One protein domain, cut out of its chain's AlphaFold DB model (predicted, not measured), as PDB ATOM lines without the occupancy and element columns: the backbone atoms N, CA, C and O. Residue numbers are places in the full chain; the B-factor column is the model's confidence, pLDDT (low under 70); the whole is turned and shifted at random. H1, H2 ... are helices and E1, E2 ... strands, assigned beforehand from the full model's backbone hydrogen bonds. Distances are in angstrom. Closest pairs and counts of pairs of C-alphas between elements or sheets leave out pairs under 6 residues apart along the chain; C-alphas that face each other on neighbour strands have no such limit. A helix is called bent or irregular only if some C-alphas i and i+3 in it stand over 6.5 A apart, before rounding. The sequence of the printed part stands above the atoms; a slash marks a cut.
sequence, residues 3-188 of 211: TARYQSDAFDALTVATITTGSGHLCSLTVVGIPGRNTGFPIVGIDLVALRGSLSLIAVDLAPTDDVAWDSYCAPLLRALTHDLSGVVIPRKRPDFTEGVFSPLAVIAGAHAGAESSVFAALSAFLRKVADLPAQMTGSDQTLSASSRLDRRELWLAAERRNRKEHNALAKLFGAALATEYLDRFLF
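What this domain is: This is residues 3 to 188 of the 211 residues of an uncharacterized protein of uncultured bacterium A1Q1_fos_1231 (UniProt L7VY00). One antiparallel sheet of seven strands stands between two sets of helices: the long H1 and H2 lie side by side over one face, and H3 and H5 pack on the other, with the short H4 leading into H5 at a corner. These are three layers, with helices on both faces of a sheet. The printed part has 186 residues with five named helices and seven named strands, in the order E1 E2 E3 E4 E5 H1 E6 E7 H2 H3 H4 H5, and the sheet's order is E1 E2 E3 E4 E5 E7 E6. The class is mixed, helices and strands. The whole is compact, with a radius of gyration of the C-alphas of 16.2 A, and rounded, spanning 47 by 36 by 29 A.

Where its parts are: E1, residues 3 to 6, begins at C-alpha 3, (111.944, 115.377, 143.506). E2, residues 11 to 20, is 26.0 A long; E3, residues 26 to 35, 26.6 A; E4, residues 43 to 51, 26.0 A; and E5, residues 54 to 63, 26.1 A. H1, residues 67 to 84, is 23.9 A long, has a kink of 43 degrees near residue 74, and is only just irregular: C-alphas 72 and 75 are 6.7 A apart. E6 is residues 89 to 91 and E7 residues 107 to 111. H2, residues 116 to 136, is 30.0 A long, from C-alpha 116 at (111.019, 100.572, 126.041), and is only just irregular, with C-alphas 131 and 134 7.0 A apart. H3, residues 146 to 166, is 30.5 A long. H4 is residues 169 to 174, and H5, residues 176 to 186, is 15.3 A long and ends at C-alpha 186, (107.754, 120.463, 141.322).

How they stand to each other: E1 to E5 form a meander, each strand the antiparallel neighbour of the one before. Within hydrogen-bond range are N 4 and O 16 of E1 and E2, 2.8 A; N 15 and O 32 of E2 and E3, 2.8 A; N 31 and O 46 of E3 and E4, 2.8 A; and N 47 and O 59 of E4 and E5, 2.8 A. E7 is antiparallel to E5, with N 58 and O 109 2.7 A apart, and forms a hairpin with the edge strand E6, with N 90 and O 110 2.8 A apart. E5, H1 and E6 make a split strand-helix-strand unit, two strands running the same way with E7 between them, and its crossover is right-handed. The sheet is twisted, its C-alphas up to 4.4 A off the best plane. H2 has a height over the sheet of 9.9 A and runs along the strands, at 14 degrees to E5 on the local plane. H1 touches H2, opposite ways at a shallow tilt of 22 degrees; their closest C-alphas, of Asp 84 and Ala 122, are 6.1 A apart. H5, on the opposite face from H2, lies over E2 at a height over the sheet of 11.0 A. H3 is on the sheet; the closest C-alphas of H3 and E4, of Arg 153 and Ile 43, are 7.5 A apart. H3 is close to H5 but not clearly touching it, with the C-alphas of Arg 164 and Leu 183 7.5 A apart. H4 only grazes the sheet and touches H5 only at the corner, where the C-alphas of Ala 171 and Ala 179 are 5.0 A apart. In H3, H4 and H5 every O i to N i+4 pair is within hydrogen-bond range; in H1 it is 11 of 14 and in H2 14 of 17.

The domain as a whole: The two C-alphas farthest apart, of Ser 23 and Thr 143, are 48.6 A apart. The printed part has no cut. The link from E6 to E7, residues 92 to 106, is long. The mean pLDDT of the printed part is 87.3, and residues 165 to 188 are under 70.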
ATOM      1  N   THR A   3     111.703 114.173 144.304       85.62
ATOM      2  CA  THR A   3     111.944 115.377 143.506       85.62
ATOM      3  C   THR A   3     113.315 115.920 143.864       85.62
ATOM      4  O   THR A   3     113.621 116.094 145.042       85.62
ATOM      5  N   ALA A   4     114.124 116.200 142.852       87.62
ATOM      6  CA  ALA A   4     115.395 116.891 142.974       87.62
ATOM      7  C   ALA A   4     115.360 118.151 142.107       87.62
ATOM      8  O   ALA A   4     114.810 118.141 141.004       87.62
ATOM      9  N   ARG A   5     115.942 119.239 142.612       88.69
ATOM     10  CA  ARG A   5     116.046 120.510 141.896       88.69
ATOM     11  C   ARG A   5     117.487 120.984 141.922       88.69
ATOM     12  O   ARG A   5     118.133 120.954 142.965       88.69
ATOM     13  N   TYR A   6     117.958 121.427 140.769       89.94
ATOM     14  CA  TYR A   6     119.314 121.903 140.547       89.94
ATOM     15  C   TYR A   6     119.275 123.304 139.940       89.94
ATOM     16  O   TYR A   6     118.270 123.704 139.347       89.94
ATOM     17  N   GLN A   7     120.372 124.040 140.083       90.06
ATOM     18  CA  GLN A   7     120.578 125.350 139.469       90.06
ATOM     19  C   GLN A   7     121.963 125.385 138.827       90.06
ATOM     20  O   GLN A   7     122.889 124.726 139.304       90.06
ATOM     21  N   SER A   8     122.093 126.131 137.738       85.69
ATOM     22  CA  SER A   8     123.364 126.386 137.060       85.69
ATOM     23  C   SER A   8     123.297 127.710 136.305       85.69
ATOM     24  O   SER A   8     122.231 128.311 136.196       85.69
ATOM     25  N   ASP A   9     124.412 128.133 135.711       83.69
ATOM     26  CA  ASP A   9     124.443 129.338 134.869       83.69
ATOM     27  C   ASP A   9     123.503 129.238 133.651       83.69
ATOM     28  O   ASP A   9     123.030 130.251 133.135       83.69
ATOM     29  N   ALA A  10     123.207 128.016 133.192       85.75
ATOM     30  CA  ALA A  10     122.296 127.778 132.075       85.75
ATOM     31  C   ALA A  10     120.822 127.720 132.505       85.75
ATOM     32  O   ALA A  10     119.944 128.173 131.767       85.75
ATOM     33  N   PHE A  11     120.544 127.173 133.692       89.62
ATOM     34  CA  PHE A  11     119.189 126.919 134.173       89.62
ATOM     35  C   PHE A  11     118.951 127.565 135.539       89.62
ATOM     36  O   PHE A  11     119.507 127.129 136.548       89.62
ATOM     37  N   ASP A  12     118.006 128.510 135.584       91.44
ATOM     38  CA  ASP A  12     117.453 129.037 136.841       91.44
ATOM     39  C   ASP A  12     116.860 127.907 137.699       91.44
ATOM     40  O   ASP A  12     116.811 127.996 138.930       91.44
ATOM     41  N   ALA A  13     116.371 126.853 137.040       91.56
ATOM     42  CA  ALA A  13     115.931 125.628 137.678       91.56
ATOM     43  C   ALA A  13     115.958 124.442 136.713       91.56
ATOM     44  O   ALA A  13     115.369 124.504 135.641       91.56
ATOM     45  N   LEU A  14     116.537 123.328 137.143       92.50
ATOM     46  CA  LEU A  14     116.361 122.016 136.534       92.50
ATOM     47  C   LEU A  14     115.712 121.095 137.564       92.50
ATOM     48  O   LEU A  14     116.351 120.716 138.544       92.50
ATOM     49  N   THR A  15     114.448 120.750 137.356       91.56
ATOM     50  CA  THR A  15     113.704 119.859 138.245       91.56
ATOM     51  C   THR A  15     113.590 118.475 137.623       91.56
ATOM     52  O   THR A  15     113.186 118.340 136.471       91.56
ATOM     53  N   VAL A  16     113.897 117.446 138.407       91.81
ATOM     54  CA  VAL A  16     113.677 116.036 138.082       91.81
ATOM     55  C   VAL A  16     112.749 115.459 139.139       91.81
ATOM     56  O   VAL A  16     113.057 115.522 140.327       91.81
ATOM     57  N   ALA A  17     111.627 114.881 138.727       89.62
ATOM     58  CA  ALA A  17     110.740 114.154 139.622       89.62
ATOM     59  C   ALA A  17     110.461 112.760 139.103       89.62
ATOM     60  O   ALA A  17     110.254 112.550 137.909       89.62
ATOM     61  N   THR A  18     110.422 111.812 140.029       89.12
ATOM     62  CA  THR A  18     110.094 110.425 139.751       89.12
ATOM     63  C   THR A  18     109.010 109.919 140.687       89.12
ATOM     64  O   THR A  18     108.957 110.210 141.889       89.12
ATOM     65  N   ILE A  19     108.134 109.103 140.120       86.56
ATOM     66  CA  ILE A  19     107.182 108.284 140.856       86.56
ATOM     67  C   ILE A  19     107.523 106.838 140.528       86.56
ATOM     68  O   ILE A  19     107.579 106.464 139.357       86.56
ATOM     69  N   THR A  20     107.744 106.033 141.560       87.25
ATOM     70  CA  THR A  20     108.032 104.603 141.443       87.25
ATOM     71  C   THR A  20     107.014 103.785 142.229       87.25
ATOM     72  O   THR A  20     106.393 104.289 143.167       87.25
ATOM     73  N   THR A  21     106.850 102.512 141.873       85.38
ATOM     74  CA  THR A  21     106.134 101.539 142.707       85.38
ATOM     75  C   THR A  21     106.890 101.287 144.018       85.38
ATOM     76  O   THR A  21     108.069 101.630 144.143       85.38
ATOM     77  N   GLY A  22     106.249 100.612 144.980       82.75
ATOM     78  CA  GLY A  22     106.928 100.130 146.194       82.75
ATOM     79  C   GLY A  22     108.089  99.162 145.913       82.75
ATOM     80  O   GLY A  22     108.994  99.048 146.725       82.75
ATOM     81  N   SER A  23     108.102  98.518 144.738       86.06
ATOM     82  CA  SER A  23     109.198  97.668 144.252       86.06
ATOM     83  C   SER A  23     110.269  98.425 143.451       86.06
ATOM     84  O   SER A  23     111.148  97.799 142.868       86.06
ATOM     85  N   GLY A  24     110.188  99.759 143.362       84.44
ATOM     86  CA  GLY A  24     111.176 100.597 142.676       84.44
ATOM     87  C   GLY A  24     111.021 100.702 141.153       84.44
ATOM     88  O   GLY A  24     111.872 101.302 140.502       84.44
ATOM     89  N   HIS A  25     109.952 100.169 140.554       87.00
ATOM     90  CA  HIS A  25     109.723 100.309 139.110       87.00
ATOM     91  C   HIS A  25     109.244 101.722 138.771       87.00
ATOM     92  O   HIS A  25     108.389 102.261 139.470       87.00
ATOM     93  N   LEU A  26     109.755 102.309 137.684       86.00
ATOM     94  CA  LEU A  26     109.364 103.648 137.242       86.00
ATOM     95  C   LEU A  26     107.901 103.675 136.777       86.00
ATOM     96  O   LEU A  26     107.527 102.965 135.847       86.00
ATOM     97  N   CYS A  27     107.099 104.544 137.388       88.62
ATOM     98  CA  CYS A  27     105.740 104.863 136.949       88.62
ATOM     99  C   CYS A  27     105.701 106.178 136.170       88.62
ATOM    100  O   CYS A  27     104.963 106.304 135.198       88.62
ATOM    101  N   SER A  28     106.479 107.171 136.600       89.88
ATOM    102  CA  SER A  28     106.576 108.455 135.914       89.88
ATOM    103  C   SER A  28     107.931 109.110 136.156       89.88
ATOM    104  O   SER A  28     108.481 109.000 137.252       89.88
ATOM    105  N   LEU A  29     108.453 109.774 135.125       91.62
ATOM    106  CA  LEU A  29     109.600 110.674 135.186       91.62
ATOM    107  C   LEU A  29     109.194 111.987 134.532       91.62
ATOM    108  O   LEU A  29     108.829 111.990 133.360       91.62
ATOM    109  N   THR A  30     109.364 113.091 135.244       91.38
ATOM    110  CA  THR A  30     109.221 114.423 134.670       91.38
ATOM    111  C   THR A  30     110.517 115.202 134.861       91.38
ATOM    112  O   THR A  30     111.050 115.276 135.969       91.38
ATOM    113  N   VAL A  31     111.024 115.794 133.782       93.31
ATOM    114  CA  VAL A  31     112.178 116.697 133.785       93.31
ATOM    115  C   VAL A  31     111.745 118.033 133.204       93.31
ATOM    116  O   VAL A  31     111.208 118.081 132.100       93.31
ATOM    117  N   VAL A  32     111.987 119.115 133.941       93.50
ATOM    118  CA  VAL A  32     111.736 120.480 133.468       93.50
ATOM    119  C   VAL A  32     112.970 121.337 133.718       93.50
ATOM    120  O   VAL A  32     113.362 121.541 134.865       93.50
ATOM    121  N   GLY A  33     113.574 121.841 132.646       94.25
ATOM    122  CA  GLY A  33     114.670 122.806 132.686       94.25
ATOM    123  C   GLY A  33     114.170 124.192 132.304       94.25
ATOM    124  O   GLY A  33     113.821 124.420 131.150       94.25
ATOM    125  N   ILE A  34     114.145 125.114 133.264       94.38
ATOM    126  CA  ILE A  34     113.811 126.523 133.065       94.38
ATOM    127  C   ILE A  34     115.105 127.309 132.829       94.38
ATOM    128  O   ILE A  34     115.936 127.390 133.741       94.38
ATOM    129  N   PRO A  35     115.293 127.884 131.632       92.56
ATOM    130  CA  PRO A  35     116.529 128.556 131.268       92.56
ATOM    131  C   PRO A  35     116.689 129.880 132.017       92.56
ATOM    132  O   PRO A  35     115.706 130.520 132.420       92.56
ATOM    133  N   GLY A  36     117.942 130.306 132.176       87.75
ATOM    134  CA  GLY A  36     118.279 131.601 132.758       87.75
ATOM    135  C   GLY A  36     117.652 132.767 131.990       87.75
ATOM    136  O   GLY A  36     117.568 132.743 130.760       87.75
ATOM    137  N   ARG A  37     117.231 133.816 132.713       81.75
ATOM    138  CA  ARG A  37     116.435 134.953 132.180       81.75
ATOM    139  C   ARG A  37     117.074 135.685 130.994       81.75
ATOM    140  O   ARG A  37     116.366 136.296 130.205       81.75
ATOM    141  N   ASN A  38     118.397 135.620 130.874       77.12
ATOM    142  CA  ASN A  38     119.165 136.333 129.852       77.12
ATOM    143  C   ASN A  38     119.738 135.409 128.768       77.12
ATOM    144  O   ASN A  38     120.561 135.850 127.971       77.12
ATOM    145  N   THR A  39     119.315 134.147 128.726       82.44
ATOM    146  CA  THR A  39     119.841 133.141 127.793       82.44
ATOM    147  C   THR A  39     118.861 132.877 126.652       82.44
ATOM    148  O   THR A  39     117.659 133.082 126.811       82.44
ATOM    149  N   GLY A  40     119.370 132.409 125.510       85.62
ATOM    150  CA  GLY A  40     118.565 131.848 124.418       85.62
ATOM    151  C   GLY A  40     118.275 130.354 124.581       85.62
ATOM    152  O   GLY A  40     117.862 129.717 123.616       85.62
ATOM    153  N   PHE A  41     118.546 129.771 125.757       91.81
ATOM    154  CA  PHE A  41     118.349 128.341 125.983       91.81
ATOM    155  C   PHE A  41     116.868 127.966 125.915       91.81
ATOM    156  O   PHE A  41     116.019 128.738 126.377       91.81
ATOM    157  N   PRO A  42     116.537 126.782 125.372       95.12
ATOM    158  CA  PRO A  42     115.163 126.314 125.339       95.12
ATOM    159  C   PRO A  42     114.676 125.958 126.745       95.12
ATOM    160  O   PRO A  42     115.464 125.679 127.653       95.12
ATOM    161  N   ILE A  43     113.358 125.872 126.902       95.81
ATOM    162  CA  ILE A  43     112.789 125.150 128.039       95.81
ATOM    163  C   ILE A  43     112.872 123.657 127.737       95.81
ATOM    164  O   ILE A  43     112.322 123.186 126.743       95.81
ATOM    165  N   VAL A  44     113.558 122.903 128.594       96.62
ATOM    166  CA  VAL A  44     113.634 121.442 128.478       96.62
ATOM    167  C   VAL A  44     112.386 120.856 129.118       96.62
ATOM    168  O   VAL A  44     112.150 121.094 130.299       96.62
ATOM    169  N   GLY A  45     111.601 120.089 128.366       95.38
ATOM    170  CA  GLY A  45     110.420 119.401 128.877       95.38
ATOM    171  C   GLY A  45     110.471 117.919 128.540       95.38
ATOM    172  O   GLY A  45     110.505 117.554 127.370       95.38
ATOM    173  N   ILE A  46     110.465 117.059 129.557       95.69
ATOM    174  CA  ILE A  46     110.340 115.609 129.393       95.69
ATOM    175  C   ILE A  46     109.284 115.109 130.360       95.69
ATOM    176  O   ILE A  46     109.364 115.385 131.554       95.69
ATOM    177  N   ASP A  47     108.326 114.343 129.858       92.75
ATOM    178  CA  ASP A  47     107.360 113.623 130.674       92.75
ATOM    179  C   ASP A  47     107.195 112.198 130.151       92.75
ATOM    180  O   ASP A  47     106.793 111.960 129.009       92.75
ATOM    181  N   LEU A  48     107.548 111.237 130.995       94.06
ATOM    182  CA  LEU A  48     107.426 109.813 130.741       94.06
ATOM    183  C   LEU A  48     106.401 109.251 131.716       94.06
ATOM    184  O   LEU A  48     106.527 109.450 132.925       94.06
ATOM    185  N   VAL A  49     105.414 108.509 131.212       90.94
ATOM    186  CA  VAL A  49     104.417 107.840 132.059       90.94
ATOM    187  C   VAL A  49     104.259 106.393 131.626       90.94
ATOM    188  O   VAL A  49     103.804 106.095 130.516       90.94
ATOM    189  N   ALA A  50     104.608 105.483 132.528       89.94
ATOM    190  CA  ALA A  50     104.418 104.056 132.367       89.94
ATOM    191  C   ALA A  50     103.078 103.631 132.978       89.94
ATOM    192  O   ALA A  50     102.812 103.852 134.159       89.94
ATOM    193  N   LEU A  51     102.233 102.990 132.170       82.62
ATOM    194  CA  LEU A  51     100.952 102.439 132.598       82.62
ATOM    195  C   LEU A  51     100.809 101.019 132.076       82.62
ATOM    196  O   LEU A  51     101.106 100.731 130.916       82.62
ATOM    197  N   ARG A  52     100.307 100.134 132.945       78.94
ATOM    198  CA  ARG A  52      99.991  98.737 132.606       78.94
ATOM    199  C   ARG A  52     101.171  97.995 131.956       78.94
ATOM    200  O   ARG A  52     100.979  97.237 131.015       78.94
ATOM    201  N   GLY A  53     102.385  98.239 132.454       79.56
ATOM    202  CA  GLY A  53     103.601  97.565 131.988       79.56
ATOM    203  C   GLY A  53     104.180  98.089 130.672       79.56
ATOM    204  O   GLY A  53     105.057  97.435 130.126       79.56
ATOM    205  N   SER A  54     103.719  99.242 130.173       86.81
ATOM    206  CA  SER A  54     104.249  99.870 128.954       86.81
ATOM    207  C   SER A  54     104.483 101.364 129.142       86.81
ATOM    208  O   SER A  54     103.796 102.007 129.946       86.81
ATOM    209  N   LEU A  55     105.415 101.939 128.380       92.44
ATOM    210  CA  LEU A  55     105.631 103.387 128.362       92.44
ATOM    211  C   LEU A  55     104.529 104.080 127.543       92.44
ATOM    212  O   LEU A  55     104.633 104.280 126.335       92.44
ATOM    213  N   SER A  56     103.432 104.407 128.220       91.88
ATOM    214  CA  SER A  56     102.188 104.888 127.613       91.88
ATOM    215  C   SER A  56     102.244 106.330 127.097       91.88
ATOM    216  O   SER A  56     101.543 106.646 126.129       91.88
ATOM    217  N   LEU A  57     103.081 107.166 127.719       93.31
ATOM    218  CA  LEU A  57     103.358 108.540 127.316       93.31
ATOM    219  C   LEU A  57     104.866 108.779 127.274       93.31
ATOM    220  O   LEU A  57     105.584 108.460 128.221       93.31
ATOM    221  N   ILE A  58     105.290 109.388 126.177       96.44
ATOM    222  CA  ILE A  58     106.594 109.980 125.928       96.44
ATOM    223  C   ILE A  58     106.292 111.381 125.410       96.44
ATOM    224  O   ILE A  58     105.840 111.525 124.274       96.44
ATOM    225  N   ALA A  59     106.494 112.397 126.238       96.25
ATOM    226  CA  ALA A  59     106.478 113.792 125.829       96.25
ATOM    227  C   ALA A  59     107.898 114.342 125.964       96.25
ATOM    228  O   ALA A  59     108.462 114.298 127.053       96.25
ATOM    229  N   VAL A  60     108.495 114.811 124.872       98.19
ATOM    230  CA  VAL A  60     109.839 115.401 124.869       98.19
ATOM    231  C   VAL A  60     109.826 116.645 124.009       98.19
ATOM    232  O   VAL A  60     109.406 116.600 122.852       98.19
ATOM    233  N   ASP A  61     110.319 117.741 124.565       98.06
ATOM    234  CA  ASP A  61     110.452 118.993 123.850       98.06
ATOM    235  C   ASP A  61     111.653 119.815 124.328       98.06
ATOM    236  O   ASP A  61     112.108 119.720 125.472       98.06
ATOM    237  N   LEU A  62     112.131 120.653 123.415       97.81
ATOM    238  CA  LEU A  62     112.981 121.800 123.687       97.81
ATOM    239  C   LEU A  62     112.158 123.011 123.251       97.81
ATOM    240  O   LEU A  62     112.188 123.365 122.081       97.81
ATOM    241  N   ALA A  63     111.355 123.599 124.132       96.81
ATOM    242  CA  ALA A  63     110.450 124.676 123.741       96.81
ATOM    243  C   ALA A  63     111.233 125.978 123.449       96.81
ATOM    244  O   ALA A  63     112.116 126.348 124.234       96.81
ATOM    245  N   PRO A  64     110.943 126.673 122.330       94.94
ATOM    246  CA  PRO A  64     111.738 127.804 121.863       94.94
ATOM    247  C   PRO A  64     111.544 129.049 122.734       94.94
ATOM    248  O   PRO A  64     110.435 129.563 122.885       94.94
ATOM    249  N   THR A  65     112.647 129.602 123.237       93.44
ATOM    250  CA  THR A  65     112.681 130.946 123.840       93.44
ATOM    251  C   THR A  65     113.230 131.996 122.874       93.44
ATOM    252  O   THR A  65     112.923 133.171 123.035       93.44
ATOM    253  N   ASP A  66     113.971 131.576 121.845       92.56
ATOM    254  CA  ASP A  66     114.493 132.381 120.737       92.56
ATOM    255  C   ASP A  66     114.487 131.522 119.466       92.56
ATOM    256  O   ASP A  66     114.987 130.398 119.494       92.56
ATOM    257  N   ASP A  67     113.893 132.011 118.376       91.50
ATOM    258  CA  ASP A  67     113.649 131.184 117.185       91.50
ATOM    259  C   ASP A  67     114.945 130.812 116.457       91.50
ATOM    260  O   ASP A  67     115.121 129.658 116.070       91.50
ATOM    261  N   VAL A  68     115.885 131.753 116.321       91.38
ATOM    262  CA  VAL A  68     117.129 131.527 115.565       91.38
ATOM    263  C   VAL A  68     118.057 130.576 116.309       91.38
ATOM    264  O   VAL A  68     118.587 129.625 115.722       91.38
ATOM    265  N   ALA A  69     118.205 130.784 117.617       92.06
ATOM    266  CA  ALA A  69     118.961 129.875 118.465       92.06
ATOM    267  C   ALA A  69     118.303 128.481 118.493       92.06
ATOM    268  O   ALA A  69     118.975 127.453 118.400       92.06
ATOM    269  N   TRP A  70     116.972 128.418 118.563       94.75
ATOM    270  CA  TRP A  70     116.263 127.146 118.558       94.75
ATOM    271  C   TRP A  70     116.438 126.375 117.243       94.75
ATOM    272  O   TRP A  70     116.776 125.188 117.278       94.75
ATOM    273  N   ASP A  71     116.269 127.031 116.095       94.56
ATOM    274  CA  ASP A  71     116.423 126.401 114.779       94.56
ATOM    275  C   ASP A  71     117.844 125.867 114.565       94.56
ATOM    276  O   ASP A  71     118.024 124.781 114.008       94.56
ATOM    277  N   SER A  72     118.851 126.597 115.051       93.75
ATOM    278  CA  SER A  72     120.262 126.241 114.872       93.75
ATOM    279  C   SER A  72     120.689 125.068 115.757       93.75
ATOM    280  O   SER A  72     121.419 124.185 115.306       93.75
ATOM    281  N   TYR A  73     120.218 125.032 117.007       94.81
ATOM    282  CA  TYR A  73     120.745 124.115 118.022       94.81
ATOM    283  C   TYR A  73     119.756 123.037 118.468       94.81
ATOM    284  O   TYR A  73     120.142 121.893 118.699       94.81
ATOM    285  N   CYS A  74     118.472 123.367 118.590       96.69
ATOM    286  CA  CYS A  74     117.471 122.486 119.193       96.69
ATOM    287  C   CYS A  74     116.731 121.652 118.145       96.69
ATOM    288  O   CYS A  74     116.526 120.448 118.331       96.69
ATOM    289  N   ALA A  75     116.359 122.267 117.019       97.69
ATOM    290  CA  ALA A  75     115.629 121.587 115.956       97.69
ATOM    291  C   ALA A  75     116.367 120.348 115.406       97.69
ATOM    292  O   ALA A  75     115.720 119.306 115.252       97.69
ATOM    293  N   PRO A  76     117.696 120.373 115.159       98.12
ATOM    294  CA  PRO A  76     118.424 119.188 114.706       98.12
ATOM    295  C   PRO A  76     118.378 118.039 115.721       98.12
ATOM    296  O   PRO A  76     118.234 116.880 115.327       98.12
ATOM    297  N   LEU A  77     118.434 118.347 117.022       98.38
ATOM    298  CA  LEU A  77     118.377 117.342 118.087       98.38
ATOM    299  C   LEU A  77     117.008 116.660 118.150       98.38
ATOM    300  O   LEU A  77     116.945 115.436 118.248       98.38
ATOM    301  N   LEU A  78     115.917 117.425 118.042       98.50
ATOM    302  CA  LEU A  78     114.559 116.870 118.040       98.50
ATOM    303  C   LEU A  78     114.254 116.069 116.765       98.50
ATOM    304  O   LEU A  78     113.592 115.031 116.837       98.50
ATOM    305  N   ARG A  79     114.774 116.486 115.599       98.56
ATOM    306  CA  ARG A  79     114.677 115.688 114.360       98.56
ATOM    307  C   ARG A  79     115.435 114.368 114.486       98.56
ATOM    308  O   ARG A  79     114.887 113.335 114.113       98.56
ATOM    309  N   ALA A  80     116.651 114.397 115.033       98.31
ATOM    310  CA  ALA A  80     117.437 113.190 115.280       98.31
ATOM    311  C   ALA A  80     116.723 112.250 116.262       98.31
ATOM    312  O   ALA A  80     116.570 111.074 115.963       98.31
ATOM    313  N   LEU A  81     116.182 112.776 117.367       98.62
ATOM    314  CA  LEU A  81     115.388 111.977 118.304       98.62
ATOM    315  C   LEU A  81     114.160 111.356 117.624       98.62
ATOM    316  O   LEU A  81     113.877 110.178 117.813       98.62
ATOM    317  N   THR A  82     113.433 112.130 116.815       98.19
ATOM    318  CA  THR A  82     112.268 111.624 116.071       98.19
ATOM    319  C   THR A  82     112.664 110.492 115.121       98.19
ATOM    320  O   THR A  82     111.938 109.506 115.008       98.19
ATOM    321  N   HIS A  83     113.818 110.614 114.464       98.00
ATOM    322  CA  HIS A  83     114.368 109.563 113.613       98.00
ATOM    323  C   HIS A  83     114.737 108.310 114.419       98.00
ATOM    324  O   HIS A  83     114.302 107.220 114.058       98.00
ATOM    325  N   ASP A  84     115.451 108.463 115.537       98.06
ATOM    326  CA  ASP A  84     115.872 107.356 116.407       98.06
ATOM    327  C   ASP A  84     114.679 106.616 117.039       98.06
ATOM    328  O   ASP A  84     114.760 105.425 117.341       98.06
ATOM    329  N   LEU A  85     113.551 107.308 117.228       98.00
ATOM    330  CA  LEU A  85     112.300 106.732 117.729       98.00
ATOM    331  C   LEU A  85     111.408 106.141 116.622       98.00
ATOM    332  O   LEU A  85     110.385 105.513 116.919       98.00
ATOM    333  N   SER A  86     111.764 106.318 115.348       96.06
ATOM    334  CA  SER A  86     110.964 105.834 114.225       96.06
ATOM    335  C   SER A  86     110.810 104.312 114.276       96.06
ATOM    336  O   SER A  86     111.784 103.568 114.350       96.06
ATOM    337  N   GLY A  87     109.565 103.832 114.230       95.62
ATOM    338  CA  GLY A  87     109.243 102.402 114.270       95.62
ATOM    339  C   GLY A  87     109.236 101.768 115.666       95.62
ATOM    340  O   GLY A  87     108.821 100.619 115.790       95.62
ATOM    341  N   VAL A  88     109.631 102.496 116.720       97.50
ATOM    342  CA  VAL A  88     109.566 102.018 118.119       97.50
ATOM    343  C   VAL A  88     108.531 102.760 118.970       97.50
ATOM    344  O   VAL A  88     108.216 102.325 120.079       97.50
ATOM    345  N   VAL A  89     107.934 103.829 118.435       97.81
ATOM    346  CA  VAL A  89     106.865 104.589 119.091       97.81
ATOM    347  C   VAL A  89     105.629 104.757 118.208       97.81
ATOM    348  O   VAL A  89     105.702 104.777 116.982       97.81
ATOM    349  N   ILE A  90     104.489 104.959 118.863       96.69
ATOM    350  CA  ILE A  90     103.196 105.290 118.271       96.69
ATOM    351  C   ILE A  90     102.903 106.766 118.569       96.69
ATOM    352  O   ILE A  90     102.751 107.116 119.748       96.69
ATOM    353  N   PRO A  91     102.785 107.639 117.551       96.50
ATOM    354  CA  PRO A  91     102.424 109.037 117.752       96.50
ATOM    355  C   PRO A  91     101.093 109.196 118.492       96.50
ATOM    356  O   PRO A  91     100.145 108.433 118.293       96.50
ATOM    357  N   ARG A  92     101.003 110.217 119.345       94.00
ATOM    358  CA  ARG A  92      99.793 110.573 120.093       94.00
ATOM    359  C   ARG A  92      99.320 111.966 119.687       94.00
ATOM    360  O   ARG A  92     100.099 112.795 119.222       94.00
ATOM    361  N   LYS A  93      98.025 112.227 119.887       90.44
ATOM    362  CA  LYS A  93      97.461 113.566 119.689       90.44
ATOM    363  C   LYS A  93      98.171 114.553 120.623       90.44
ATOM    364  O   LYS A  93      98.304 114.280 121.817       90.44
ATOM    365  N   ARG A  94      98.572 115.707 120.082       89.25
ATOM    366  CA  ARG A  94      99.077 116.822 120.885       89.25
ATOM    367  C   ARG A  94      97.951 117.416 121.740       89.25
ATOM    368  O   ARG A  94      96.878 117.676 121.194       89.25
ATOM    369  N   PRO A  95      98.155 117.609 123.051       84.12
ATOM    370  CA  PRO A  95      97.185 118.306 123.887       84.12
ATOM    371  C   PRO A  95      97.038 119.775 123.481       84.12
ATOM    372  O   PRO A  95      98.022 120.411 123.108       84.12
ATOM    373  N   ASP A  96      95.842 120.338 123.622       84.06
ATOM    374  CA  ASP A  96      95.546 121.696 123.147       84.06
ATOM    375  C   ASP A  96      96.368 122.769 123.897       84.06
ATOM    376  O   ASP A  96      96.789 123.755 123.303       84.06
ATOM    377  N   PHE A  97      96.720 122.545 125.174       81.38
ATOM    378  CA  PHE A  97      97.560 123.479 125.946       81.38
ATOM    379  C   PHE A  97      98.970 123.678 125.367       81.38
ATOM    380  O   PHE A  97      99.652 124.626 125.751       81.38
ATOM    381  N   THR A  98      99.421 122.767 124.497       83.50
ATOM    382  CA  THR A  98     100.745 122.836 123.863       83.50
ATOM    383  C   THR A  98     100.802 123.875 122.742       83.50
ATOM    384  O   THR A  98     101.890 124.247 122.300       83.50
ATOM    385  N   GLU A  99      99.645 124.371 122.297       84.50
ATOM    386  CA  GLU A  99      99.538 125.386 121.259       84.50
ATOM    387  C   GLU A  99     100.247 126.684 121.675       84.50
ATOM    388  O   GLU A  99     100.007 127.245 122.745       84.50
ATOM    389  N   GLY A 100     101.170 127.144 120.828       83.31
ATOM    390  CA  GLY A 100     101.939 128.371 121.050       83.31
ATOM    391  C   GLY A 100     103.045 128.281 122.107       83.31
ATOM    392  O   GLY A 100     103.744 129.270 122.305       83.31
ATOM    393  N   VAL A 101     103.233 127.130 122.768       90.69
ATOM    394  CA  VAL A 101     104.280 126.951 123.792       90.69
ATOM    395  C   VAL A 101     105.216 125.779 123.522       90.69
ATOM    396  O   VAL A 101     106.387 125.864 123.875       90.69
ATOM    397  N   PHE A 102     104.747 124.700 122.893       94.00
ATOM    398  CA  PHE A 102     105.627 123.604 122.485       94.00
ATOM    399  C   PHE A 102     106.236 123.891 121.120       94.00
ATOM    400  O   PHE A 102     105.632 124.545 120.266       94.00
ATOM    401  N   SER A 103     107.422 123.342 120.889       96.06
ATOM    402  CA  SER A 103     108.055 123.426 119.584       96.06
ATOM    403  C   SER A 103     107.269 122.635 118.521       96.06
ATOM    404  O   SER A 103     106.591 121.639 118.821       96.06
ATOM    405  N   PRO A 104     107.386 122.999 117.231       94.31
ATOM    406  CA  PRO A 104     106.779 122.221 116.154       94.31
ATOM    407  C   PRO A 104     107.330 120.789 116.080       94.31
ATOM    408  O   PRO A 104     106.655 119.916 115.535       94.31
ATOM    409  N   LEU A 105     108.495 120.514 116.676       97.44
ATOM    410  CA  LEU A 105     109.159 119.208 116.678       97.44
ATOM    411  C   LEU A 105     109.007 118.436 117.997       97.44
ATOM    412  O   LEU A 105     109.644 117.396 118.158       97.44
ATOM    413  N   ALA A 106     108.154 118.901 118.916       97.50
ATOM    414  CA  ALA A 106     107.856 118.179 120.145       97.50
ATOM    415  C   ALA A 106     107.388 116.744 119.842       97.50
ATOM    416  O   ALA A 106     106.466 116.524 119.040       97.50
ATOM    417  N   VAL A 107     108.009 115.774 120.509       97.88
ATOM    418  CA  VAL A 107     107.664 114.356 120.425       97.88
ATOM    419  C   VAL A 107     106.572 114.082 121.445       97.88
ATOM    420  O   VAL A 107     106.795 114.257 122.637       97.88
ATOM    421  N   ILE A 108     105.399 113.641 120.987       96.81
ATOM    422  CA  ILE A 108     104.311 113.167 121.852       96.81
ATOM    423  C   ILE A 108     103.868 111.801 121.334       96.81
ATOM    424  O   ILE A 108     103.274 111.690 120.260       96.81
ATOM    425  N   ALA A 109     104.207 110.748 122.070       97.31
ATOM    426  CA  ALA A 109     104.061 109.366 121.629       97.31
ATOM    427  C   ALA A 109     103.810 108.405 122.806       97.31
ATOM    428  O   ALA A 109     103.793 108.812 123.961       97.31
ATOM    429  N   GLY A 110     103.600 107.124 122.517       96.50
ATOM    430  CA  GLY A 110     103.802 106.023 123.466       96.50
ATOM    431  C   GLY A 110     104.693 104.959 122.831       96.50
ATOM    432  O   GLY A 110     104.753 104.879 121.608       96.50
ATOM    433  N   ALA A 111     105.395 104.154 123.619       96.75
ATOM    434  CA  ALA A 111     106.221 103.074 123.083       96.75
ATOM    435  C   ALA A 111     105.358 101.938 122.508       96.75
ATOM    436  O   ALA A 111     104.258 101.662 122.997       96.75
ATOM    437  N   HIS A 112     105.874 101.244 121.492       95.56
ATOM    438  CA  HIS A 112     105.414  99.891 121.197       95.56
ATOM    439  C   HIS A 112     105.762  98.960 122.368       95.56
ATOM    440  O   HIS A 112     106.777  99.147 123.037       95.56
ATOM    441  N   ALA A 113     104.930  97.945 122.607       90.81
ATOM    442  CA  ALA A 113     105.187  96.970 123.662       90.81
ATOM    443  C   ALA A 113     106.543  96.275 123.443       90.81
ATOM    444  O   ALA A 113     106.791  95.733 122.366       90.81
ATOM    445  N   GLY A 114     107.407  96.295 124.460       91.62
ATOM    446  CA  GLY A 114     108.749  95.710 124.411       91.62
ATOM    447  C   GLY A 114     109.814  96.618 123.788       91.62
ATOM    448  O   GLY A 114     110.986  96.245 123.766       91.62
ATOM    449  N   ALA A 115     109.446  97.803 123.292       95.62
ATOM    450  CA  ALA A 115     110.383  98.748 122.689       95.62
ATOM    451  C   ALA A 115     110.987  99.742 123.702       95.62
ATOM    452  O   ALA A 115     111.782 100.607 123.329       95.62
ATOM    453  N   GLU A 116     110.632  99.632 124.986       93.88
ATOM    454  CA  GLU A 116     111.019 100.572 126.041       93.88
ATOM    455  C   GLU A 116     112.538 100.746 126.142       93.88
ATOM    456  O   GLU A 116     113.016 101.870 126.273       93.88
ATOM    457  N   SER A 117     113.316  99.666 126.022       94.12
ATOM    458  CA  SER A 117     114.781  99.742 126.063       94.12
ATOM    459  C   SER A 117     115.356 100.601 124.934       94.12
ATOM    460  O   SER A 117     116.249 101.411 125.182       94.12
ATOM    461  N   SER A 118     114.822 100.479 123.715       96.88
ATOM    462  CA  SER A 118     115.230 101.306 122.572       96.88
ATOM    463  C   SER A 118     114.855 102.771 122.783       96.88
ATOM    464  O   SER A 118     115.672 103.656 122.527       96.88
ATOM    465  N   VAL A 119     113.664 103.031 123.332       97.06
ATOM    466  CA  VAL A 119     113.233 104.390 123.687       97.06
ATOM    467  C   VAL A 119     114.168 105.002 124.730       97.06
ATOM    468  O   VAL A 119     114.669 106.106 124.525       97.06
ATOM    469  N   PHE A 120     114.464 104.297 125.825       95.81
ATOM    470  CA  PHE A 120     115.364 104.809 126.860       95.81
ATOM    471  C   PHE A 120     116.786 105.037 126.341       95.81
ATOM    472  O   PHE A 120     117.423 106.011 126.742       95.81
ATOM    473  N   ALA A 121     117.281 104.197 125.429       97.44
ATOM    474  CA  ALA A 121     118.582 104.397 124.798       97.44
ATOM    475  C   ALA A 121     118.612 105.681 123.948       97.44
ATOM    476  O   ALA A 121     119.528 106.493 124.112       97.44
ATOM    477  N   ALA A 122     117.591 105.905 123.115       98.19
ATOM    478  CA  ALA A 122     117.455 107.112 122.298       98.19
ATOM    479  C   ALA A 122     117.329 108.379 123.163       98.19
ATOM    480  O   ALA A 122     118.060 109.347 122.959       98.19
ATOM    481  N   LEU A 123     116.477 108.350 124.196       97.56
ATOM    482  CA  LEU A 123     116.321 109.463 125.140       97.56
ATOM    483  C   LEU A 123     117.615 109.757 125.903       97.56
ATOM    484  O   LEU A 123     117.969 110.918 126.085       97.56
ATOM    485  N   SER A 124     118.353 108.722 126.310       96.94
ATOM    486  CA  SER A 124     119.643 108.890 126.986       96.94
ATOM    487  C   SER A 124     120.687 109.524 126.067       96.94
ATOM    488  O   SER A 124     121.447 110.390 126.497       96.94
ATOM    489  N   ALA A 125     120.738 109.118 124.794       97.31
ATOM    490  CA  ALA A 125     121.627 109.720 123.803       97.31
ATOM    491  C   ALA A 125     121.250 111.180 123.507       97.31
ATOM    492  O   ALA A 125     122.129 112.040 123.445       97.31
ATOM    493  N   PHE A 126     119.954 111.470 123.380       98.06
ATOM    494  CA  PHE A 126     119.428 112.822 123.217       98.06
ATOM    495  C   PHE A 126     119.775 113.717 124.413       98.06
ATOM    496  O   PHE A 126     120.323 114.798 124.220       98.06
ATOM    497  N   LEU A 127     119.544 113.251 125.644       95.88
ATOM    498  CA  LEU A 127     119.829 114.009 126.864       95.88
ATOM    499  C   LEU A 127     121.305 114.386 127.010       95.88
ATOM    500  O   LEU A 127     121.597 115.486 127.466       95.88
ATOM    501  N   ARG A 128     122.236 113.519 126.587       95.94
ATOM    502  CA  ARG A 128     123.667 113.870 126.552       95.94
ATOM    503  C   ARG A 128     123.932 115.049 125.616       95.94
ATOM    504  O   ARG A 128     124.595 115.990 126.020       95.94
ATOM    505  N   LYS A 129     123.337 115.047 124.418       96.12
ATOM    506  CA  LYS A 129     123.462 116.170 123.471       96.12
ATOM    507  C   LYS A 129     122.816 117.452 124.009       96.12
ATOM    508  O   LYS A 129     123.359 118.531 123.819       96.12
ATOM    509  N   VAL A 130     121.678 117.340 124.702       94.50
ATOM    510  CA  VAL A 130     121.028 118.483 125.372       94.50
ATOM    511  C   VAL A 130     121.916 119.051 126.481       94.50
ATOM    512  O   VAL A 130     122.001 120.267 126.622       94.50
ATOM    513  N   ALA A 131     122.604 118.196 127.240       91.94
ATOM    514  CA  ALA A 131     123.524 118.625 128.292       91.94
ATOM    515  C   ALA A 131     124.731 119.418 127.756       91.94
ATOM    516  O   ALA A 131     125.293 120.220 128.497       91.94
ATOM    517  N   ASP A 132     125.085 119.246 126.479       92.38
ATOM    518  CA  ASP A 132     126.164 119.991 125.821       92.38
ATOM    519  C   ASP A 132     125.711 121.354 125.261       92.38
ATOM    520  O   ASP A 132     126.559 122.194 124.949       92.38
ATOM    521  N   LEU A 133     124.398 121.614 125.151       90.75
ATOM    522  CA  LEU A 133     123.869 122.875 124.605       90.75
ATOM    523  C   LEU A 133     124.437 124.123 125.296       90.75
ATOM    524  O   LEU A 133     124.795 125.060 124.578       90.75
ATOM    525  N   PRO A 134     124.592 124.162 126.638       88.12
ATOM    526  CA  PRO A 134     125.178 125.312 127.308       88.12
ATOM    527  C   PRO A 134     126.556 125.732 126.811       88.12
ATOM    528  O   PRO A 134     126.853 126.922 126.778       88.12
ATOM    529  N   ALA A 135     127.380 124.768 126.403       88.19
ATOM    530  CA  ALA A 135     128.706 125.044 125.870       88.19
ATOM    531  C   ALA A 135     128.678 125.458 124.387       88.19
ATOM    532  O   ALA A 135     129.630 126.068 123.907       88.19
ATOM    533  N   GLN A 136     127.614 125.110 123.655       88.00
ATOM    534  CA  GLN A 136     127.508 125.307 122.206       88.00
ATOM    535  C   GLN A 136     126.789 126.600 121.820       88.00
ATOM    536  O   GLN A 136     127.131 127.203 120.804       88.00
ATOM    537  N   MET A 137     125.784 127.011 122.598       87.12
ATOM    538  CA  MET A 137     124.991 128.197 122.289       87.12
ATOM    539  C   MET A 137     125.692 129.436 122.829       87.12
ATOM    540  O   MET A 137     125.764 129.661 124.039       87.12
ATOM    541  N   THR A 138     126.199 130.263 121.926       71.56
ATOM    542  CA  THR A 138     126.817 131.536 122.280       71.56
ATOM    543  C   THR A 138     125.778 132.659 122.236       71.56
ATOM    544  O   THR A 138     124.690 132.543 121.672       71.56
ATOM    545  N   GLY A 139     126.092 133.792 122.869       70.50
ATOM    546  CA  GLY A 139     125.210 134.965 122.869       70.50
ATOM    547  C   GLY A 139     124.926 135.551 121.481       70.50
ATOM    548  O   GLY A 139     123.958 136.288 121.334       70.50
ATOM    549  N   SER A 140     125.748 135.230 120.477       70.19
ATOM    550  CA  SER A 140     125.659 135.785 119.122       70.19
ATOM    551  C   SER A 140     124.458 135.293 118.318       70.19
ATOM    552  O   SER A 140     124.028 136.004 117.416       70.19
ATOM    553  N   ASP A 141     123.900 134.128 118.652       75.94
ATOM    554  CA  ASP A 141     122.785 133.523 117.902       75.94
ATOM    555  C   ASP A 141     121.409 133.896 118.475       75.94
ATOM    556  O   ASP A 141     120.375 133.402 118.029       75.94
ATOM    557  N   GLN A 142     121.396 134.774 119.481       81.06
ATOM    558  CA  GLN A 142     120.185 135.281 120.114       81.06
ATOM    559  C   GLN A 142     119.718 136.536 119.382       81.06
ATOM    560  O   GLN A 142     120.412 137.553 119.356       81.06
ATOM    561  N   THR A 143     118.519 136.480 118.814       83.44
ATOM    562  CA  THR A 143     117.965 137.578 118.008       83.44
ATOM    563  C   THR A 143     116.884 138.363 118.729       83.44
ATOM    564  O   THR A 143     116.675 139.545 118.449       83.44
ATOM    565  N   LEU A 144     116.207 137.736 119.689       84.12
ATOM    566  CA  LEU A 144     115.205 138.402 120.500       84.12
ATOM    567  C   LEU A 144     115.856 139.296 121.562       84.12
ATOM    568  O   LEU A 144     117.033 139.178 121.903       84.12
ATOM    569  N   SER A 145     115.072 140.211 122.128       87.38
ATOM    570  CA  SER A 145     115.494 140.922 123.336       87.38
ATOM    571  C   SER A 145     115.413 139.991 124.553       87.38
ATOM    572  O   SER A 145     114.622 139.044 124.565       87.38
ATOM    573  N   ALA A 146     116.170 140.283 125.615       86.56
ATOM    574  CA  ALA A 146     116.056 139.534 126.872       86.56
ATOM    575  C   ALA A 146     114.619 139.563 127.440       86.56
ATOM    576  O   ALA A 146     114.144 138.553 127.951       86.56
ATOM    577  N   SER A 147     113.896 140.680 127.275       88.50
ATOM    578  CA  SER A 147     112.486 140.786 127.678       88.50
ATOM    579  C   SER A 147     111.598 139.826 126.889       88.50
ATOM    580  O   SER A 147     110.814 139.099 127.480       88.50
ATOM    581  N   SER A 148     111.758 139.758 125.565       90.31
ATOM    582  CA  SER A 148     110.936 138.886 124.717       90.31
ATOM    583  C   SER A 148     111.184 137.400 124.994       90.31
ATOM    584  O   SER A 148     110.248 136.602 124.954       90.31
ATOM    585  N   ARG A 149     112.428 137.019 125.313       90.69
ATOM    586  CA  ARG A 149     112.744 135.651 125.757       90.69
ATOM    587  C   ARG A 149     112.087 135.329 127.096       90.69
ATOM    588  O   ARG A 149     111.537 134.240 127.266       90.69
ATOM    589  N   LEU A 150     112.103 136.285 128.027       89.75
ATOM    590  CA  LEU A 150     111.416 136.151 129.306       89.75
ATOM    591  C   LEU A 150     109.897 136.012 129.115       89.75
ATOM    592  O   LEU A 150     109.307 135.124 129.719       89.75
ATOM    593  N   ASP A 151     109.282 136.797 128.229       91.69
ATOM    594  CA  ASP A 151     107.842 136.713 127.946       91.69
ATOM    595  C   ASP A 151     107.441 135.324 127.429       91.69
ATOM    596  O   ASP A 151     106.448 134.750 127.883       91.69
ATOM    597  N   ARG A 152     108.238 134.731 126.528       92.62
ATOM    598  CA  ARG A 152     108.011 133.356 126.042       92.62
ATOM    599  C   ARG A 152     108.141 132.322 127.154       92.62
ATOM    600  O   ARG A 152     107.325 131.403 127.238       92.62
ATOM    601  N   ARG A 153     109.131 132.486 128.032       92.25
ATOM    602  CA  ARG A 153     109.290 131.625 129.207       92.25
ATOM    603  C   ARG A 153     108.081 131.714 130.137       92.25
ATOM    604  O   ARG A 153     107.571 130.680 130.563       92.25
ATOM    605  N   GLU A 154     107.620 132.919 130.456       90.81
ATOM    606  CA  GLU A 154     106.465 133.117 131.336       90.81
ATOM    607  C   GLU A 154     105.168 132.598 130.701       90.81
ATOM    608  O   GLU A 154     104.349 131.982 131.385       90.81
ATOM    609  N   LEU A 155     105.007 132.745 129.379       92.31
ATOM    610  CA  LEU A 155     103.893 132.152 128.638       92.31
ATOM    611  C   LEU A 155     103.882 130.623 128.764       92.31
ATOM    612  O   LEU A 155     102.838 130.037 129.066       92.31
ATOM    613  N   TRP A 156     105.041 129.981 128.586       93.31
ATOM    614  CA  TRP A 156     105.186 128.536 128.758       93.31
ATOM    615  C   TRP A 156     104.848 128.104 130.189       93.31
ATOM    616  O   TRP A 156     104.037 127.199 130.386       93.31
ATOM    617  N   LEU A 157     105.388 128.798 131.199       89.38
ATOM    618  CA  LEU A 157     105.111 128.517 132.613       89.38
ATOM    619  C   LEU A 157     103.617 128.650 132.941       89.38
ATOM    620  O   LEU A 157     103.061 127.830 133.676       89.38
ATOM    621  N   ALA A 158     102.945 129.657 132.382       87.81
ATOM    622  CA  ALA A 158     101.513 129.857 132.560       87.81
ATOM    623  C   ALA A 158     100.678 128.762 131.876       87.81
ATOM    624  O   ALA A 158      99.677 128.311 132.442       87.81
ATOM    625  N   ALA A 159     101.062 128.321 130.675       88.00
ATOM    626  CA  ALA A 159     100.409 127.210 129.984       88.00
ATOM    627  C   ALA A 159     100.568 125.896 130.756       88.00
ATOM    628  O   ALA A 159      99.575 125.223 131.030       88.00
ATOM    629  N   GLU A 160     101.781 125.593 131.209       85.44
ATOM    630  CA  GLU A 160     102.063 124.390 131.985       85.44
ATOM    631  C   GLU A 160     101.313 124.385 133.328       85.44
ATOM    632  O   GLU A 160     100.744 123.374 133.750       85.44
ATOM    633  N   ARG A 161     101.212 125.547 133.984       80.00
ATOM    634  CA  ARG A 161     100.420 125.702 135.209       80.00
ATOM    635  C   ARG A 161      98.938 125.408 134.988       80.00
ATOM    636  O   ARG A 161      98.317 124.786 135.850       80.00
ATOM    637  N   ARG A 162      98.361 125.882 133.879       78.50
ATOM    638  CA  ARG A 162      96.957 125.612 133.521       78.50
ATOM    639  C   ARG A 162      96.754 124.133 133.228       78.50
ATOM    640  O   ARG A 162      95.922 123.509 133.880       78.50
ATOM    641  N   ASN A 163      97.604 123.565 132.371       78.94
ATOM    642  CA  ASN A 163      97.590 122.149 132.022       78.94
ATOM    643  C   ASN A 163      97.537 121.262 133.266       78.94
ATOM    644  O   ASN A 163      96.639 120.442 133.410       78.94
ATOM    645  N   ARG A 164      98.447 121.463 134.223       74.00
ATOM    646  CA  ARG A 164      98.499 120.589 135.397       74.00
ATOM    647  C   ARG A 164      97.334 120.762 136.376       74.00
ATOM    648  O   ARG A 164      96.965 119.797 137.042       74.00
ATOM    649  N   LYS A 165      96.744 121.959 136.462       66.69
ATOM    650  CA  LYS A 165      95.524 122.191 137.257       66.69
ATOM    651  C   LYS A 165      94.310 121.499 136.640       66.69
ATOM    652  O   LYS A 165      93.500 120.926 137.363       66.69
ATOM    653  N   GLU A 166      94.193 121.555 135.318       56.28
ATOM    654  CA  GLU A 166      93.051 121.031 134.564       56.28
ATOM    655  C   GLU A 166      93.148 119.511 134.357       56.28
ATOM    656  O   GLU A 166      92.167 118.777 134.497       56.28
ATOM    657  N   HIS A 167      94.353 119.011 134.097       59.34
ATOM    658  CA  HIS A 167      94.637 117.618 133.783       59.34
ATOM    659  C   HIS A 167      95.262 116.897 134.967       59.34
ATOM    660  O   HIS A 167      96.345 116.335 134.844       59.34
ATOM    661  N   ASN A 168      94.562 116.847 136.104       63.19
ATOM    662  CA  ASN A 168      94.971 116.096 137.297       63.19
ATOM    663  C   ASN A 168      94.958 114.555 137.071       63.19
ATOM    664  O   ASN A 168      94.323 113.779 137.785       63.19
ATOM    665  N   ALA A 169      95.619 114.097 136.006       59.50
ATOM    666  CA  ALA A 169      95.816 112.723 135.591       59.50
ATOM    667  C   ALA A 169      96.703 111.991 136.599       59.50
ATOM    668  O   ALA A 169      96.433 110.834 136.900       59.50
ATOM    669  N   LEU A 170      97.671 112.685 137.209       59.03
ATOM    670  CA  LEU A 170      98.445 112.155 138.331       59.03
ATOM    671  C   LEU A 170      97.545 111.819 139.526       59.03
ATOM    672  O   LEU A 170      97.727 110.756 140.107       59.03
ATOM    673  N   ALA A 171      96.515 112.618 139.846       62.66
ATOM    674  CA  ALA A 171      95.566 112.243 140.901       62.66
ATOM    675  C   ALA A 171      94.750 110.998 140.550       62.66
ATOM    676  O   ALA A 171      94.455 110.190 141.427       62.66
ATOM    677  N   LYS A 172      94.398 110.820 139.272       62.25
ATOM    678  CA  LYS A 172      93.684 109.622 138.805       62.25
ATOM    679  C   LYS A 172      94.566 108.369 138.818       62.25
ATOM    680  O   LYS A 172      94.036 107.272 138.952       62.25
ATOM    681  N   LEU A 173      95.880 108.527 138.661       63.47
ATOM    682  CA  LEU A 173      96.844 107.425 138.582       63.47
ATOM    683  C   LEU A 173      97.486 107.079 139.934       63.47
ATOM    684  O   LEU A 173      97.769 105.914 140.190       63.47
ATOM    685  N   PHE A 174      97.695 108.077 140.792       65.50
ATOM    686  CA  PHE A 174      98.484 107.968 142.024       65.50
ATOM    687  C   PHE A 174      97.776 108.528 143.271       65.50
ATOM    688  O   PHE A 174      98.333 108.480 144.364       65.50
ATOM    689  N   GLY A 175      96.545 109.033 143.130       66.94
ATOM    690  CA  GLY A 175      95.746 109.604 144.217       66.94
ATOM    691  C   GLY A 175      95.901 111.123 144.370       66.94
ATOM    692  O   GLY A 175      96.949 111.704 144.090       66.94
ATOM    693  N   ALA A 176      94.833 111.783 144.830       66.00
ATOM    694  CA  ALA A 176      94.749 113.245 144.910       66.00
ATOM    695  C   ALA A 176      95.794 113.881 145.844       66.00
ATOM    696  O   ALA A 176      96.324 114.940 145.521       66.00
ATOM    697  N   ALA A 177      96.128 113.226 146.961       64.69
ATOM    698  CA  ALA A 177      97.112 113.735 147.917       64.69
ATOM    699  C   ALA A 177      98.521 113.833 147.304       64.69
ATOM    700  O   ALA A 177      99.173 114.868 147.422       64.69
ATOM    701  N   LEU A 178      98.950 112.791 146.578       65.88
ATOM    702  CA  LEU A 178     100.259 112.759 145.922       65.88
ATOM    703  C   LEU A 178     100.344 113.779 144.776       65.88
ATOM    704  O   LEU A 178     101.387 114.379 144.544       65.88
ATOM    705  N   ALA A 179      99.233 113.998 144.069       63.75
ATOM    706  CA  ALA A 179      99.173 114.963 142.980       63.75
ATOM    707  C   ALA A 179      99.261 116.417 143.463       63.75
ATOM    708  O   ALA A 179      99.955 117.214 142.841       63.75
ATOM    709  N   THR A 180      98.608 116.764 144.576       63.50
ATOM    710  CA  THR A 180      98.716 118.109 145.166       63.50
ATOM    711  C   THR A 180     100.141 118.389 145.647       63.50
ATOM    712  O   THR A 180     100.713 119.410 145.273       63.50
ATOM    713  N   GLU A 181     100.764 117.452 146.374       65.25
ATOM    714  CA  GLU A 181     102.160 117.601 146.816       65.25
ATOM    715  C   GLU A 181     103.127 117.740 145.626       65.25
ATOM    716  O   GLU A 181     104.052 118.556 145.650       65.25
ATOM    717  N   TYR A 182     102.891 116.984 144.551       65.31
ATOM    718  CA  TYR A 182     103.662 117.075 143.315       65.31
ATOM    719  C   TYR A 182     103.589 118.470 142.679       65.31
ATOM    720  O   TYR A 182     104.625 119.036 142.334       65.31
ATOM    721  N   LEU A 183     102.399 119.060 142.546       62.50
ATOM    722  CA  LEU A 183     102.237 120.365 141.892       62.50
ATOM    723  C   LEU A 183     102.894 121.508 142.664       62.50
ATOM    724  O   LEU A 183     103.529 122.370 142.046       62.50
ATOM    725  N   ASP A 184     102.789 121.479 143.989       63.31
ATOM    726  CA  ASP A 184     103.363 122.511 144.849       63.31
ATOM    727  C   ASP A 184     104.895 122.409 144.899       63.31
ATOM    728  O   ASP A 184     105.586 123.430 144.851       63.31
ATOM    729  N   ARG A 185     105.456 121.189 144.906       63.50
ATOM    730  CA  ARG A 185     106.910 120.977 145.037       63.50
ATOM    731  C   ARG A 185     107.690 120.994 143.721       63.50
ATOM    732  O   ARG A 185     108.890 121.251 143.740       63.50
ATOM    733  N   PHE A 186     107.049 120.717 142.585       64.06
ATOM    734  CA  PHE A 186     107.754 120.463 141.322       64.06
ATOM    735  C   PHE A 186     108.059 121.729 140.505       64.06
ATOM    736  O   PHE A 186     109.212 121.980 140.150       64.06
ATOM    737  N   LEU A 187     107.050 122.559 140.219       56.78
ATOM    738  CA  LEU A 187     107.235 123.778 139.415       56.78
ATOM    739  C   LEU A 187     107.506 125.014 140.284       56.78
ATOM    740  O   LEU A 187     108.302 125.872 139.899       56.78
ATOM    741  N   PHE A 188     106.878 125.093 141.465       54.12
ATOM    742  CA  PHE A 188     106.740 126.347 142.217       54.12
ATOM    743  C   PHE A 188     107.344 126.362 143.623       54.12
ATOM    744  O   PHE A 188     107.351 127.441 144.213       54.12
TER     745      PHE A 188